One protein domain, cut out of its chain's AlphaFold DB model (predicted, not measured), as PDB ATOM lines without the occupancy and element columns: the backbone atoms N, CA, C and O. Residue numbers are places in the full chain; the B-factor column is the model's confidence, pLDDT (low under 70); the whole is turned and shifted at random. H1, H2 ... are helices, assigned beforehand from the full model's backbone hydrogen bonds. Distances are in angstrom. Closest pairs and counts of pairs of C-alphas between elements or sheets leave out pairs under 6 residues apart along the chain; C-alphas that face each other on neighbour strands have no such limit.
ATOM      1  N   PRO A  28     150.861 159.995 138.292       86.50
ATOM      2  CA  PRO A  28     149.536 159.392 138.437       86.50
ATOM      3  C   PRO A  28     148.449 160.365 138.910       86.50
ATOM      4  O   PRO A  28     147.319 160.261 138.449       86.50
ATOM      5  N   ASP A  29     148.770 161.329 139.781       85.75
ATOM      6  CA  ASP A  29     147.822 162.356 140.233       85.75
ATOM      7  C   ASP A  29     147.326 163.232 139.078       85.75
ATOM      8  O   ASP A  29     146.127 163.463 138.968       85.75
ATOM      9  N   LYS A  30     148.215 163.637 138.163       89.31
ATOM     10  CA  LYS A  30     147.852 164.433 136.985       89.31
ATOM     11  C   LYS A  30     146.961 163.663 136.027       89.31
ATOM     12  O   LYS A  30     146.015 164.225 135.484       89.31
ATOM     13  N   VAL A  31     147.219 162.368 135.867       87.38
ATOM     14  CA  VAL A  31     146.367 161.499 135.049       87.38
ATOM     15  C   VAL A  31     145.002 161.283 135.699       87.38
ATOM     16  O   VAL A  31     144.004 161.255 134.989       87.38
ATOM     17  N   ILE A  32     144.918 161.203 137.033       85.88
ATOM     18  CA  ILE A  32     143.630 161.182 137.748       85.88
ATOM     19  C   ILE A  32     142.882 162.500 137.557       85.88
ATOM     20  O   ILE A  32     141.683 162.472 137.300       85.88
ATOM     21  N   THR A  33     143.561 163.644 137.660       87.06
ATOM     22  CA  THR A  33     142.947 164.955 137.410       87.06
ATOM     23  C   THR A  33     142.363 165.019 136.001       87.06
ATOM     24  O   THR A  33     141.186 165.338 135.851       87.06
ATOM     25  N   LEU A  34     143.143 164.629 134.988       87.81
ATOM     26  CA  LEU A  34     142.687 164.568 133.599       87.81
ATOM     27  C   LEU A  34     141.506 163.593 133.437       87.81
ATOM     28  O   LEU A  34     140.506 163.924 132.802       87.81
ATOM     29  N   TYR A  35     141.585 162.417 134.071       85.38
ATOM     30  CA  TYR A  35     140.503 161.433 134.083       85.38
ATOM     31  C   TYR A  35     139.213 161.998 134.666       85.38
ATOM     32  O   TYR A  35     138.165 161.859 134.053       85.38
ATOM     33  N   ASN A  36     139.284 162.666 135.814       86.25
ATOM     34  CA  ASN A  36     138.113 163.222 136.486       86.25
ATOM     35  C   ASN A  36     137.435 164.312 135.645       86.25
ATOM     36  O   ASN A  36     136.206 164.334 135.553       86.25
ATOM     37  N   ARG A  37     138.228 165.167 134.990       86.75
ATOM     38  CA  ARG A  37     137.735 166.257 134.134       86.75
ATOM     39  C   ARG A  37     137.094 165.753 132.843       86.75
ATOM     40  O   ARG A  37     136.085 166.298 132.410       86.75
ATOM     41  N   HIS A  38     137.617 164.660 132.286       87.56
ATOM     42  CA  HIS A  38     137.148 164.087 131.021       87.56
ATOM     43  C   HIS A  38     136.551 162.685 131.160       87.56
ATOM     44  O   HIS A  38     136.597 161.906 130.209       87.56
ATOM     45  N   THR A  39     135.981 162.344 132.320       80.69
ATOM     46  CA  THR A  39     135.521 160.975 132.639       80.69
ATOM     47  C   THR A  39     134.703 160.343 131.518       80.69
ATOM     48  O   THR A  39     134.999 159.225 131.109       80.69
ATOM     49  N   GLY A  40     133.724 161.066 130.966       80.56
ATOM     50  CA  GLY A  40     132.894 160.561 129.870       80.56
ATOM     51  C   GLY A  40     133.678 160.262 128.586       80.56
ATOM     52  O   GLY A  40     133.516 159.194 128.000       80.56
ATOM     53  N   GLN A  41     134.552 161.179 128.165       82.69
ATOM     54  CA  GLN A  41     135.329 161.051 126.926       82.69
ATOM     55  C   GLN A  41     136.444 160.004 127.055       82.69
ATOM     56  O   GLN A  41     136.619 159.186 126.155       82.69
ATOM     57  N   LEU A  42     137.164 159.980 128.182       81.69
ATOM     58  CA  LEU A  42     138.228 159.006 128.435       81.69
ATOM     59  C   LEU A  42     137.682 157.598 128.633       81.69
ATOM     60  O   LEU A  42     138.268 156.650 128.122       81.69
ATOM     61  N   SER A  43     136.550 157.435 129.319       78.75
ATOM     62  CA  SER A  43     135.916 156.118 129.414       78.75
ATOM     63  C   SER A  43     135.481 155.607 128.040       78.75
ATOM     64  O   SER A  43     135.818 154.479 127.697       78.75
ATOM     65  N   ALA A  44     134.845 156.440 127.209       81.12
ATOM     66  CA  ALA A  44     134.444 156.041 125.856       81.12
ATOM     67  C   ALA A  44     135.643 155.676 124.961       81.12
ATOM     68  O   ALA A  44     135.619 154.663 124.261       81.12
ATOM     69  N   LEU A  45     136.716 156.471 125.028       79.88
ATOM     70  CA  LEU A  45     137.982 156.187 124.353       79.88
ATOM     71  C   LEU A  45     138.538 154.811 124.737       79.88
ATOM     72  O   LEU A  45     138.974 154.061 123.867       79.88
ATOM     73  N   TRP A  46     138.494 154.460 126.020       75.81
ATOM     74  CA  TRP A  46     139.035 153.194 126.515       75.81
ATOM     75  C   TRP A  46     138.155 152.000 126.203       75.81
ATOM     76  O   TRP A  46     138.668 150.970 125.771       75.81
ATOM     77  N   ASP A  47     136.847 152.142 126.391       77.06
ATOM     78  CA  ASP A  47     135.889 151.075 126.113       77.06
ATOM     79  C   ASP A  47     135.920 150.700 124.625       77.06
ATOM     80  O   ASP A  47     135.735 149.540 124.263       77.06
ATOM     81  N   SER A  48     136.225 151.665 123.751       71.19
ATOM     82  CA  SER A  48     136.377 151.415 122.317       71.19
ATOM     83  C   SER A  48     137.668 150.676 121.939       71.19
ATOM     84  O   SER A  48     137.762 150.152 120.827       71.19
ATOM     85  N   ARG A  49     138.680 150.625 122.825       68.50
ATOM     86  CA  ARG A  49     140.039 150.161 122.493       68.50
ATOM     87  C   ARG A  49     140.600 149.231 123.568       68.50
ATOM     88  O   ARG A  49     141.446 149.614 124.372       68.50
ATOM     89  N   GLU A  50     140.203 147.960 123.514       60.72
ATOM     90  CA  GLU A  50     140.622 146.934 124.485       60.72
ATOM     91  C   GLU A  50     142.147 146.659 124.536       60.72
ATOM     92  O   GLU A  50     142.593 145.960 125.440       60.72
ATOM     93  N   ASN A  51     142.977 147.202 123.630       67.31
ATOM     94  CA  ASN A  51     144.399 146.832 123.515       67.31
ATOM     95  C   ASN A  51     145.348 147.983 123.119       67.31
ATOM     96  O   ASN A  51     146.163 147.824 122.216       67.31
ATOM     97  N   ILE A  52     145.296 149.141 123.787       78.25
ATOM     98  CA  ILE A  52     146.342 150.168 123.603       78.25
ATOM     99  C   ILE A  52     147.633 149.714 124.305       78.25
ATOM    100  O   ILE A  52     147.798 149.882 125.520       78.25
ATOM    101  N   THR A  53     148.547 149.118 123.538       81.31
ATOM    102  CA  THR A  53     149.863 148.665 124.022       81.31
ATOM    103  C   THR A  53     150.978 149.645 123.700       81.31
ATOM    104  O   THR A  53     151.915 149.759 124.489       81.31
ATOM    105  N   GLU A  54     150.853 150.376 122.593       87.50
ATOM    106  CA  GLU A  54     151.853 151.330 122.119       87.50
ATOM    107  C   GLU A  54     151.433 152.779 122.388       87.50
ATOM    108  O   GLU A  54     150.248 153.126 122.418       87.50
ATOM    109  N   VAL A  55     152.424 153.654 122.563       86.62
ATOM    110  CA  VAL A  55     152.193 155.095 122.756       86.62
ATOM    111  C   VAL A  55     151.561 155.709 121.510       86.62
ATOM    112  O   VAL A  55     150.665 156.540 121.618       86.62
ATOM    113  N   GLN A  56     151.981 155.272 120.323       89.38
ATOM    114  CA  GLN A  56     151.474 155.785 119.053       89.38
ATOM    115  C   GLN A  56     149.967 155.534 118.905       89.38
ATOM    116  O   GLN A  56     149.247 156.423 118.454       89.38
ATOM    117  N   ASP A  57     149.474 154.380 119.356       88.06
ATOM    118  CA  ASP A  57     148.046 154.047 119.301       88.06
ATOM    119  C   ASP A  57     147.217 154.960 120.210       88.06
ATOM    120  O   ASP A  57     146.129 155.408 119.829       88.06
ATOM    121  N   LEU A  58     147.747 155.289 121.396       86.38
ATOM    122  CA  LEU A  58     147.128 156.264 122.293       86.38
ATOM    123  C   LEU A  58     147.056 157.644 121.631       86.38
ATOM    124  O   LEU A  58     146.009 158.283 121.662       86.38
ATOM    125  N   ILE A  59     148.149 158.084 121.004       89.38
ATOM    126  CA  ILE A  59     148.234 159.395 120.345       89.38
ATOM    127  C   ILE A  59     147.224 159.505 119.210       89.38
ATOM    128  O   ILE A  59     146.493 160.489 119.140       89.38
ATOM    129  N   VAL A  60     147.149 158.493 118.345       89.12
ATOM    130  CA  VAL A  60     146.184 158.469 117.237       89.12
ATOM    131  C   VAL A  60     144.748 158.517 117.763       89.12
ATOM    132  O   VAL A  60     143.909 159.211 117.190       89.12
ATOM    133  N   SER A  61     144.472 157.826 118.871       87.44
ATOM    134  CA  SER A  61     143.147 157.830 119.503       87.44
ATOM    135  C   SER A  61     142.797 159.206 120.073       87.44
ATOM    136  O   SER A  61     141.718 159.724 119.808       87.44
ATOM    137  N   LEU A  62     143.725 159.839 120.797       88.69
ATOM    138  CA  LEU A  62     143.533 161.193 121.324       88.69
ATOM    139  C   LEU A  62     143.340 162.213 120.199       88.69
ATOM    140  O   LEU A  62     142.454 163.053 120.281       88.69
ATOM    141  N   LEU A  63     144.124 162.107 119.127       88.75
ATOM    142  CA  LEU A  63     144.038 163.021 117.995       88.75
ATOM    143  C   LEU A  63     142.684 162.942 117.276       88.75
ATOM    144  O   LEU A  63     142.137 163.970 116.884       88.75
ATOM    145  N   SER A  64     142.165 161.729 117.083       88.25
ATOM    146  CA  SER A  64     140.905 161.492 116.372       88.25
ATOM    147  C   SER A  64     139.688 161.811 117.234       88.25
ATOM    148  O   SER A  64     138.766 162.494 116.792       88.25
ATOM    149  N   ASP A  65     139.688 161.306 118.465       88.81
ATOM    150  CA  ASP A  65     138.454 161.137 119.228       88.81
ATOM    151  C   ASP A  65     138.375 162.110 120.420       88.81
ATOM    152  O   ASP A  65     137.288 162.343 120.952       88.81
ATOM    153  N   ALA A  66     139.502 162.705 120.839       91.06
ATOM    154  CA  ALA A  66     139.541 163.659 121.949       91.06
ATOM    155  C   ALA A  66     140.670 164.709 121.838       91.06
ATOM    156  O   ALA A  66     141.557 164.769 122.700       91.06
ATOM    157  N   PRO A  67     140.638 165.581 120.811       91.12
ATOM    158  CA  PRO A  67     141.670 166.601 120.608       91.12
ATOM    159  C   PRO A  67     141.783 167.587 121.783       91.12
ATOM    160  O   PRO A  67     142.871 168.082 122.071       91.12
ATOM    161  N   ASP A  68     140.691 167.825 122.513       91.25
ATOM    162  CA  ASP A  68     140.701 168.667 123.715       91.25
ATOM    163  C   ASP A  68     141.546 168.062 124.840       91.25
ATOM    164  O   ASP A  68     142.321 168.762 125.491       91.25
ATOM    165  N   ILE A  69     141.470 166.741 125.013       92.31
ATOM    166  CA  ILE A  69     142.263 166.017 126.010       92.31
ATOM    167  C   ILE A  69     143.739 166.064 125.641       92.31
ATOM    168  O   ILE A  69     144.584 166.194 126.520       92.31
ATOM    169  N   MET A  70     144.064 165.970 124.350       93.81
ATOM    170  CA  MET A  70     145.440 166.115 123.876       93.81
ATOM    171  C   MET A  70     146.025 167.480 124.262       93.81
ATOM    172  O   MET A  70     147.122 167.526 124.818       93.81
ATOM    173  N   ALA A  71     145.304 168.571 123.997       95.25
ATOM    174  CA  ALA A  71     145.759 169.916 124.343       95.25
ATOM    175  C   ALA A  71     145.950 170.074 125.860       95.25
ATOM    176  O   ALA A  71     146.984 170.562 126.319       95.25
ATOM    177  N   GLU A  72     144.992 169.575 126.646       94.56
ATOM    178  CA  GLU A  72     145.060 169.601 128.105       94.56
ATOM    179  C   GLU A  72     146.236 168.781 128.655       94.56
ATOM    180  O   GLU A  72     146.955 169.219 129.556       94.56
ATOM    181  N   LEU A  73     146.493 167.614 128.066       94.25
ATOM    182  CA  LEU A  73     147.611 166.749 128.417       94.25
ATOM    183  C   LEU A  73     148.956 167.445 128.159       94.25
ATOM    184  O   LEU A  73     149.830 167.414 129.029       94.25
ATOM    185  N   ILE A  74     149.114 168.111 127.009       95.81
ATOM    186  CA  ILE A  74     150.323 168.880 126.674       95.81
ATOM    187  C   ILE A  74     150.524 170.037 127.657       95.81
ATOM    188  O   ILE A  74     151.637 170.210 128.158       95.81
ATOM    189  N   ALA A  75     149.471 170.791 127.981       95.00
ATOM    190  CA  ALA A  75     149.542 171.887 128.948       95.00
ATOM    191  C   ALA A  75     150.006 171.378 130.326       95.00
ATOM    192  O   ALA A  75     151.024 171.816 130.867       95.00
ATOM    193  N   ILE A  76     149.342 170.346 130.857       93.62
ATOM    194  CA  ILE A  76     149.701 169.747 132.151       93.62
ATOM    195  C   ILE A  76     151.146 169.233 132.149       93.62
ATOM    196  O   ILE A  76     151.894 169.476 133.101       93.62
ATOM    197  N   ALA A  77     151.564 168.546 131.083       93.94
ATOM    198  CA  ALA A  77     152.927 168.042 130.947       93.94
ATOM    199  C   ALA A  77     153.975 169.158 130.819       93.94
ATOM    200  O   ALA A  77     155.134 168.953 131.190       93.94
ATOM    201  N   SER A  78     153.574 170.335 130.336       94.06
ATOM    202  CA  SER A  78     154.417 171.533 130.244       94.06
ATOM    203  C   SER A  78     154.529 172.292 131.570       94.06
ATOM    204  O   SER A  78     155.329 173.216 131.698       94.06
ATOM    205  N   GLY A  79     153.789 171.861 132.597       90.12
ATOM    206  CA  GLY A  79     153.837 172.423 133.945       90.12
ATOM    207  C   GLY A  79     152.626 173.271 134.316       90.12
ATOM    208  O   GLY A  79     152.607 173.813 135.426       90.12
ATOM    209  N   SER A  80     151.612 173.356 133.449       89.19
ATOM    210  CA  SER A  80     150.376 174.073 133.754       89.19
ATOM    211  C   SER A  80     149.703 173.462 134.980       89.19
ATOM    212  O   SER A  80     149.559 172.242 135.136       89.19
ATOM    213  N   LYS A  81     149.301 174.332 135.904       84.25
ATOM    214  CA  LYS A  81     148.608 173.922 137.122       84.25
ATOM    215  C   LYS A  81     147.119 173.929 136.841       84.25
ATOM    216  O   LYS A  81     146.544 174.988 136.652       84.25
ATOM    217  N   VAL A  82     146.507 172.749 136.866       79.31
ATOM    218  CA  VAL A  82     145.049 172.627 136.909       79.31
ATOM    219  C   VAL A  82     144.580 173.247 138.225       79.31
ATOM    220  O   VAL A  82     144.764 172.657 139.293       79.31
ATOM    221  N   GLY A  97     139.202 186.858 130.274       71.31
ATOM    222  CA  GLY A  97     138.801 186.206 131.522       71.31
ATOM    223  C   GLY A  97     139.321 184.773 131.690       71.31
ATOM    224  O   GLY A  97     138.782 184.045 132.515       71.31
ATOM    225  N   LEU A  98     140.333 184.365 130.916       73.69
ATOM    226  CA  LEU A  98     140.896 183.011 130.963       73.69
ATOM    227  C   LEU A  98     141.904 182.873 132.108       73.69
ATOM    228  O   LEU A  98     142.708 183.772 132.356       73.69
ATOM    229  N   THR A  99     141.930 181.720 132.756       82.25
ATOM    230  CA  THR A  99     143.004 181.327 133.674       82.25
ATOM    231  C   THR A  99     144.316 181.075 132.920       82.25
ATOM    232  O   THR A  99     144.328 180.851 131.707       82.25
ATOM    233  N   ASP A 100     145.450 181.083 133.627       83.62
ATOM    234  CA  ASP A 100     146.760 180.709 133.062       83.62
ATOM    235  C   ASP A 100     146.712 179.332 132.405       83.62
ATOM    236  O   ASP A 100     147.175 179.140 131.286       83.62
ATOM    237  N   TYR A 101     146.058 178.398 133.083       87.06
ATOM    238  CA  TYR A 101     145.857 177.052 132.594       87.06
ATOM    239  C   TYR A 101     145.052 177.011 131.289       87.06
ATOM    240  O   TYR A 101     145.482 176.364 130.340       87.06
ATOM    241  N   GLU A 102     143.932 177.728 131.189       88.06
ATOM    242  CA  GLU A 102     143.139 177.764 129.951       88.06
ATOM    243  C   GLU A 102     143.908 178.389 128.782       88.06
ATOM    244  O   GLU A 102     143.765 177.945 127.643       88.06
ATOM    245  N   ARG A 103     144.769 179.380 129.056       88.25
ATOM    246  CA  ARG A 103     145.671 179.941 128.039       88.25
ATOM    247  C   ARG A 103     146.675 178.910 127.543       88.25
ATOM    248  O   ARG A 103     146.883 178.816 126.337       88.25
ATOM    249  N   ASP A 104     147.261 178.134 128.446       91.62
ATOM    250  CA  ASP A 104     148.211 177.084 128.080       91.62
ATOM    251  C   ASP A 104     147.534 175.965 127.273       91.62
ATOM    252  O   ASP A 104     148.112 175.465 126.307       91.62
ATOM    253  N   VAL A 105     146.289 175.606 127.613       93.50
ATOM    254  CA  VAL A 105     145.488 174.645 126.837       93.50
ATOM    255  C   VAL A 105     145.198 175.182 125.434       93.50
ATOM    256  O   VAL A 105     145.379 174.461 124.453       93.50
ATOM    257  N   GLU A 106     144.795 176.448 125.304       92.50
ATOM    258  CA  GLU A 106     144.523 177.050 123.993       92.50
ATOM    259  C   GLU A 106     145.799 177.203 123.150       92.50
ATOM    260  O   GLU A 106     145.787 176.954 121.940       92.50
ATOM    261  N   ALA A 107     146.924 177.540 123.786       92.44
ATOM    262  CA  ALA A 107     148.228 177.565 123.137       92.44
ATOM    263  C   ALA A 107     148.611 176.169 122.622       92.44
ATOM    264  O   ALA A 107     148.972 176.033 121.453       92.44
ATOM    265  N   ALA A 108     148.457 175.129 123.449       94.88
ATOM    266  CA  ALA A 108     148.715 173.744 123.060       94.88
ATOM    267  C   ALA A 108     147.816 173.285 121.900       94.88
ATOM    268  O   ALA A 108     148.301 172.656 120.959       94.88
ATOM    269  N   ARG A 109     146.526 173.650 121.927       95.19
ATOM    270  CA  ARG A 109     145.560 173.382 120.848       95.19
ATOM    271  C   ARG A 109     145.956 174.060 119.536       95.19
ATOM    272  O   ARG A 109     145.753 173.488 118.466       95.19
ATOM    273  N   SER A 110     146.524 175.260 119.623       94.31
ATOM    274  CA  SER A 110     146.926 176.080 118.475       94.31
ATOM    275  C   SER A 110     148.272 175.678 117.862       94.31
ATOM    276  O   SER A 110     148.640 176.191 116.802       94.31
ATOM    277  N   LEU A 111     149.023 174.769 118.495       94.88
ATOM    278  CA  LEU A 111     150.286 174.276 117.948       94.88
ATOM    279  C   LEU A 111     150.067 173.581 116.592       94.88
ATOM    280  O   LEU A 111     149.045 172.924 116.386       94.88
ATOM    281  N   PRO A 112     151.037 173.625 115.665       95.12
ATOM    282  CA  PRO A 112     150.973 172.805 114.462       95.12
ATOM    283  C   PRO A 112     150.855 171.320 114.823       95.12
ATOM    284  O   PRO A 112     151.547 170.843 115.722       95.12
ATOM    285  N   LEU A 113     150.035 170.566 114.089       93.44
ATOM    286  CA  LEU A 113     149.804 169.144 114.371       93.44
ATOM    287  C   LEU A 113     151.101 168.318 114.548       93.44
ATOM    288  O   LEU A 113     151.171 167.547 115.505       93.44
ATOM    289  N   PRO A 114     152.157 168.490 113.723       94.69
ATOM    290  CA  PRO A 114     153.420 167.782 113.942       94.69
ATOM    291  C   PRO A 114     154.056 168.062 115.313       94.69
ATOM    292  O   PRO A 114     154.605 167.152 115.925       94.69
ATOM    293  N   VAL A 115     153.931 169.295 115.815       96.06
ATOM    294  CA  VAL A 115     154.456 169.712 117.124       96.06
ATOM    295  C   VAL A 115     153.633 169.091 118.254       96.06
ATOM    296  O   VAL A 115     154.199 168.604 119.230       96.06
ATOM    297  N   GLN A 116     152.304 169.036 118.109       95.12
ATOM    298  CA  GLN A 116     151.438 168.355 119.080       95.12
ATOM    299  C   GLN A 116     151.767 166.858 119.167       95.12
ATOM    300  O   GLN A 116     151.908 166.313 120.261       95.12
ATOM    301  N   MET A 117     151.964 166.199 118.019       94.62
ATOM    302  CA  MET A 117     152.356 164.788 117.968       94.62
ATOM    303  C   MET A 117     153.730 164.547 118.600       94.62
ATOM    304  O   MET A 117     153.895 163.592 119.358       94.62
ATOM    305  N   GLU A 118     154.709 165.406 118.316       95.19
ATOM    306  CA  GLU A 118     156.043 165.332 118.918       95.19
ATOM    307  C   GLU A 118     155.985 165.487 120.443       95.19
ATOM    308  O   GLU A 118     156.603 164.705 121.170       95.19
ATOM    309  N   ALA A 119     155.212 166.460 120.931       96.12
ATOM    310  CA  ALA A 119     154.997 166.663 122.356       96.12
ATOM    311  C   ALA A 119     154.382 165.416 122.999       96.12
ATOM    312  O   ALA A 119     154.918 164.911 123.985       96.12
ATOM    313  N   LEU A 120     153.312 164.867 122.418       94.81
ATOM    314  CA  LEU A 120     152.664 163.666 122.940       94.81
ATOM    315  C   LEU A 120     153.580 162.436 122.939       94.81
ATOM    316  O   LEU A 120     153.547 161.665 123.899       94.81
ATOM    317  N   LEU A 121     154.406 162.253 121.905       94.94
ATOM    318  CA  LEU A 121     155.389 161.166 121.856       94.94
ATOM    319  C   LEU A 121     156.378 161.285 123.013       94.94
ATOM    320  O   LEU A 121     156.536 160.337 123.780       94.94
ATOM    321  N   LYS A 122     156.962 162.472 123.202       95.75
ATOM    322  CA  LYS A 122     157.890 162.747 124.308       95.75
ATOM    323  C   LYS A 122     157.230 162.537 125.666       95.75
ATOM    324  O   LYS A 122     157.821 161.926 126.551       95.75
ATOM    325  N   ILE A 123     155.990 162.990 125.835       94.62
ATOM    326  CA  ILE A 123     155.240 162.779 127.077       94.62
ATOM    327  C   ILE A 123     155.008 161.287 127.311       94.62
ATOM    328  O   ILE A 123     155.232 160.805 128.421       94.62
ATOM    329  N   GLY A 124     154.602 160.541 126.284       92.00
ATOM    330  CA  GLY A 124     154.390 159.101 126.372       92.00
ATOM    331  C   GLY A 124     155.665 158.333 126.724       92.00
ATOM    332  O   GLY A 124     155.641 157.515 127.639       92.00
ATOM    333  N   GLU A 125     156.788 158.646 126.080       91.88
ATOM    334  CA  GLU A 125     158.105 158.056 126.371       91.88
ATOM    335  C   GLU A 125     158.595 158.363 127.793       91.88
ATOM    336  O   GLU A 125     159.237 157.527 128.426       91.88
ATOM    337  N   LEU A 126     158.267 159.547 128.321       92.62
ATOM    338  CA  LEU A 126     158.589 159.933 129.696       92.62
ATOM    339  C   LEU A 126     157.618 159.350 130.738       92.62
ATOM    340  O   LEU A 126     157.963 159.290 131.920       92.62
ATOM    341  N   THR A 127     156.404 158.963 130.333       89.94
ATOM    342  CA  THR A 127     155.338 158.487 131.236       89.94
ATOM    343  C   THR A 127     155.298 156.965 131.329       89.94
ATOM    344  O   THR A 127     155.098 156.407 132.410       89.94
ATOM    345  N   PHE A 128     155.473 156.277 130.203       90.06
ATOM    346  CA  PHE A 128     155.283 154.835 130.097       90.06
ATOM    347  C   PHE A 128     156.614 154.093 130.010       90.06
ATOM    348  O   PHE A 128     157.648 154.628 129.630       90.06
ATOM    349  N   SER A 129     156.581 152.812 130.362       88.06
ATOM    350  CA  SER A 129     157.722 151.910 130.189       88.06
ATOM    351  C   SER A 129     157.250 150.588 129.604       88.06
ATOM    352  O   SER A 129     156.070 150.255 129.686       88.06
ATOM    353  N   SER A 130     158.172 149.765 129.108       82.56
ATOM    354  CA  SER A 130     157.845 148.415 128.625       82.56
ATOM    355  C   SER A 130     157.133 147.548 129.678       82.56
ATOM    356  O   SER A 130     156.279 146.731 129.350       82.56
ATOM    357  N   SER A 131     157.436 147.747 130.967       84.12
ATOM    358  CA  SER A 131     156.791 147.032 132.082       84.12
ATOM    359  C   SER A 131     155.404 147.585 132.464       84.12
ATOM    360  O   SER A 131     154.608 146.915 133.146       84.12
ATOM    361  N   MET A 132     155.121 148.810 132.019       85.19
ATOM    362  CA  MET A 132     153.927 149.589 132.322       85.19
ATOM    363  C   MET A 132     153.483 150.379 131.075       85.19
ATOM    364  O   MET A 132     153.649 151.602 131.040       85.19
ATOM    365  N   PRO A 133     152.963 149.681 130.044       87.94
ATOM    366  CA  PRO A 133     152.452 150.313 128.830       87.94
ATOM    367  C   PRO A 133     151.191 151.145 129.121       87.94
ATOM    368  O   PRO A 133     150.575 150.950 130.179       87.94
ATOM    369  N   PRO A 134     150.762 152.019 128.189       86.19
ATOM    370  CA  PRO A 134     149.652 152.945 128.401       86.19
ATOM    371  C   PRO A 134     148.382 152.286 128.942       86.19
ATOM    372  O   PRO A 134     147.915 152.655 130.022       86.19
ATOM    373  N   GLY A 135     147.874 151.243 128.275       85.38
ATOM    374  CA  GLY A 135     146.656 150.556 128.711       85.38
ATOM    375  C   GLY A 135     146.747 150.022 130.146       85.38
ATOM    376  O   GLY A 135     145.827 150.197 130.945       85.38
ATOM    377  N   LYS A 136     147.899 149.449 130.525       86.00
ATOM    378  CA  LYS A 136     148.125 148.923 131.880       86.00
ATOM    379  C   LYS A 136     148.250 150.037 132.917       86.00
ATOM    380  O   LYS A 136     147.677 149.914 133.998       86.00
ATOM    381  N   PHE A 137     149.000 151.097 132.612       86.19
ATOM    382  CA  PHE A 137     149.143 152.255 133.498       86.19
ATOM    383  C   PHE A 137     147.772 152.852 133.823       86.19
ATOM    384  O   PHE A 137     147.421 153.055 134.985       86.19
ATOM    385  N   LEU A 138     146.959 153.047 132.792       82.81
ATOM    386  CA  LEU A 138     145.676 153.726 132.899       82.81
ATOM    387  C   LEU A 138     144.643 152.858 133.625       82.81
ATOM    388  O   LEU A 138     143.948 153.355 134.509       82.81
ATOM    389  N   ALA A 139     144.639 151.543 133.392       83.62
ATOM    390  CA  ALA A 139     143.840 150.604 134.181       83.62
ATOM    391  C   ALA A 139     144.184 150.648 135.685       83.62
ATOM    392  O   ALA A 139     143.293 150.567 136.536       83.62
ATOM    393  N   VAL A 140     145.468 150.800 136.038       85.44
ATOM    394  CA  VAL A 140     145.896 150.966 137.438       85.44
ATOM    395  C   VAL A 140     145.378 152.284 138.008       85.44
ATOM    396  O   VAL A 140     144.814 152.284 139.104       85.44
ATOM    397  N   VAL A 141     145.524 153.382 137.267       82.25
ATOM    398  CA  VAL A 141     145.070 154.715 137.685       82.25
ATOM    399  C   VAL A 141     143.554 154.756 137.901       82.25
ATOM    400  O   VAL A 141     143.105 155.160 138.975       82.25
ATOM    401  N   ILE A 142     142.764 154.254 136.950       78.94
ATOM    402  CA  ILE A 142     141.295 154.204 137.048       78.94
ATOM    403  C   ILE A 142     140.865 153.353 138.249       78.94
ATOM    404  O   ILE A 142     139.998 153.749 139.030       78.94
ATOM    405  N   LYS A 143     141.516 152.203 138.471       81.44
ATOM    406  CA  LYS A 143     141.241 151.353 139.640       81.44
ATOM    407  C   LYS A 143     141.553 152.059 140.963       81.44
ATOM    408  O   LYS A 143     140.844 151.833 141.945       81.44
ATOM    409  N   LEU A 144     142.599 152.885 141.013       81.38
ATOM    410  CA  LEU A 144     142.927 153.693 142.192       81.38
ATOM    411  C   LEU A 144     141.884 154.794 142.420       81.38
ATOM    412  O   LEU A 144     141.381 154.911 143.539       81.38
ATOM    413  N   ALA A 145     141.502 155.525 141.372       75.88
ATOM    414  CA  ALA A 145     140.478 156.569 141.438       75.88
ATOM    415  C   ALA A 145     139.115 156.013 141.897       75.88
ATOM    416  O   ALA A 145     138.487 156.553 142.814       75.88
ATOM    417  N   GLY A 146     138.693 154.869 141.344       73.94
ATOM    418  CA  GLY A 146     137.453 154.197 141.741       73.94
ATOM    419  C   GLY A 146     137.462 153.722 143.200       73.94
ATOM    420  O   GLY A 146     136.482 153.903 143.924       73.94
ATOM    421  N   LYS A 147     138.585 153.167 143.677       73.88
ATOM    422  CA  LYS A 147     138.726 152.732 145.080       73.88
ATOM    423  C   LYS A 147     138.733 153.894 146.069       73.88
ATOM    424  O   LYS A 147     138.119 153.773 147.128       73.88
ATOM    425  N   ALA A 148     139.406 154.997 145.740       67.00
ATOM    426  CA  ALA A 148     139.410 156.195 146.577       67.00
ATOM    427  C   ALA A 148     137.981 156.730 146.757       67.00
ATOM    428  O   ALA A 148     137.528 156.927 147.884       67.00
ATOM    429  N   THR A 149     137.229 156.838 145.660       62.16
ATOM    430  CA  THR A 149     135.832 157.306 145.659       62.16
ATOM    431  C   THR A 149     134.910 156.423 146.514       62.16
ATOM    432  O   THR A 149     134.083 156.928 147.283       62.16
ATOM    433  N   ALA A 150     135.079 155.097 146.451       64.69
ATOM    434  CA  ALA A 150     134.312 154.155 147.267       64.69
ATOM    435  C   ALA A 150     134.614 154.285 148.775       64.69
ATOM    436  O   ALA A 150     133.692 154.253 149.591       64.69
ATOM    437  N   ALA A 151     135.883 154.484 149.148       60.22
ATOM    438  CA  ALA A 151     136.294 154.637 150.545       60.22
ATOM    439  C   ALA A 151     135.732 155.920 151.187       60.22
ATOM    440  O   ALA A 151     135.252 155.885 152.322       60.22
ATOM    441  N   PHE A 152     135.716 157.038 150.453       58.53
ATOM    442  CA  PHE A 152     135.106 158.288 150.928       58.53
ATOM    443  C   PHE A 152     133.584 158.166 151.102       58.53
ATOM    444  O   PHE A 152     133.037 158.641 152.096       58.53
ATOM    445  N   SER A 153     132.904 157.453 150.198       61.00
ATOM    446  CA  SER A 153     131.451 157.228 150.278       61.00
ATOM    447  C   SER A 153     131.031 156.350 151.466       61.00
ATOM    448  O   SER A 153     129.914 156.478 151.966       61.00
ATOM    449  N   GLN A 154     131.910 155.449 151.917       58.41
ATOM    450  CA  GLN A 154     131.674 154.592 153.081       58.41
ATOM    451  C   GLN A 154     131.958 155.319 154.407       58.41
ATOM    452  O   GLN A 154     131.247 155.097 155.382       58.41
ATOM    453  N   SER A 155     132.939 156.228 154.418       57.28
ATOM    454  CA  SER A 155     133.251 157.115 155.549       57.28
ATOM    455  C   SER A 155     132.131 158.128 155.834       57.28
ATOM    456  O   SER A 155     131.780 158.351 156.984       57.28
ATOM    457  N   ALA A 156     131.493 158.681 154.795       55.59
ATOM    458  CA  ALA A 156     130.413 159.667 154.944       55.59
ATOM    459  C   ALA A 156     129.053 159.082 155.396       55.59
ATOM    460  O   ALA A 156     128.103 159.834 155.607       55.59
ATOM    461  N   LYS A 157     128.933 157.752 155.501       53.44
ATOM    462  CA  LYS A 157     127.716 157.046 155.947       53.44
ATOM    463  C   LYS A 157     127.835 156.450 157.357       53.44
ATOM    464  O   LYS A 157     126.903 155.766 157.780       53.44
TER     465      LYS A 157
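This is residues 28 to 82 and 97 to 157 of the 158 residues of an uncharacterized protein of Novosphingobium resinovorum (UniProt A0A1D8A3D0). Helices cross one another in a small body, with H4 in the middle and H1, H5 and H6 packed round it, while the long last helix H7 begins close to H3, packs on H1 with its residues 141 to 145 and then leaves the body, so that residues 146 to 157, of which 146 to 155 belong to H7, stick out as an arm. H3 packs on H6, and the short helix H2 lies at the edge of the body, close to H1 and H3. The printed part has 116 residues with seven named helices, H1 to H7 in order along the chain, and no named strand; the class is all helix. The whole is compact, with a radius of gyration of the C-alphas of 14.8 A, and spans 49 by 39 by 23 A.

H1, residues 28 to 37, touches the hub H4, residues 67 to 78, opposite ways at a shallow tilt of 33 degrees, only just short of steep; their closest C-alphas are those of Lys 30 and Ile 76, 7.4 A apart. H2, residues 39 to 47, is close to H1 but not clearly touching it, the closest C-alphas being Tyr 35 and Leu 42 at 6.6 A. H3, residues 55 to 65, and H4 touch only at the corner, and only just, with 3 pairs of C-alphas within 8 A, the closest Leu 62 and Met 70 at 5.9 A. H5, residues 100 to 110, touches H4 at a steep tilt of 57 degrees, opposite ways, with C-alphas 71 and 109 closest at 4.9 A. H6, residues 113 to 127, touches H4, Ile 74 and Ala 119 having the closest C-alphas at 6.7 A. H6 also touches H3, with the C-alphas of Val 55 and Gly 124 closest at 5.8 A. H7, residues 134 to 155, touches H1 with residues 141 to 145 alone, about perpendicular at 73 degrees; the closest C-alphas are those of Pro 28 and Val 141, 6.5 A apart. H2 and H7 are near each other, while H4 and H7 are apart. In H1 to H7 every O i to N i+4 pair is within hydrogen-bond range.

H1 begins at C-alpha 28, (149.536, 159.392, 138.437), and measures 14.3 A; H2 measures 11.9 A and H3 15.4 A. H4 measures 16.7 A from C-alpha 67 at (141.670, 166.601, 120.608), H5 15.3 A and H6 20.7 A. H7 measures 32.0 A and ends at C-alpha 155, (133.251, 157.115, 155.549).

The C-alphas of Pro 114 and Lys 157, the two farthest apart, are 50.4 A apart. Residues 83 to 96 are cut out, with 15.9 A between C-alphas 82 and 97. Of the links printed whole, none is long. Residues 49 to 51 and 148 to 157 have pLDDT under 70.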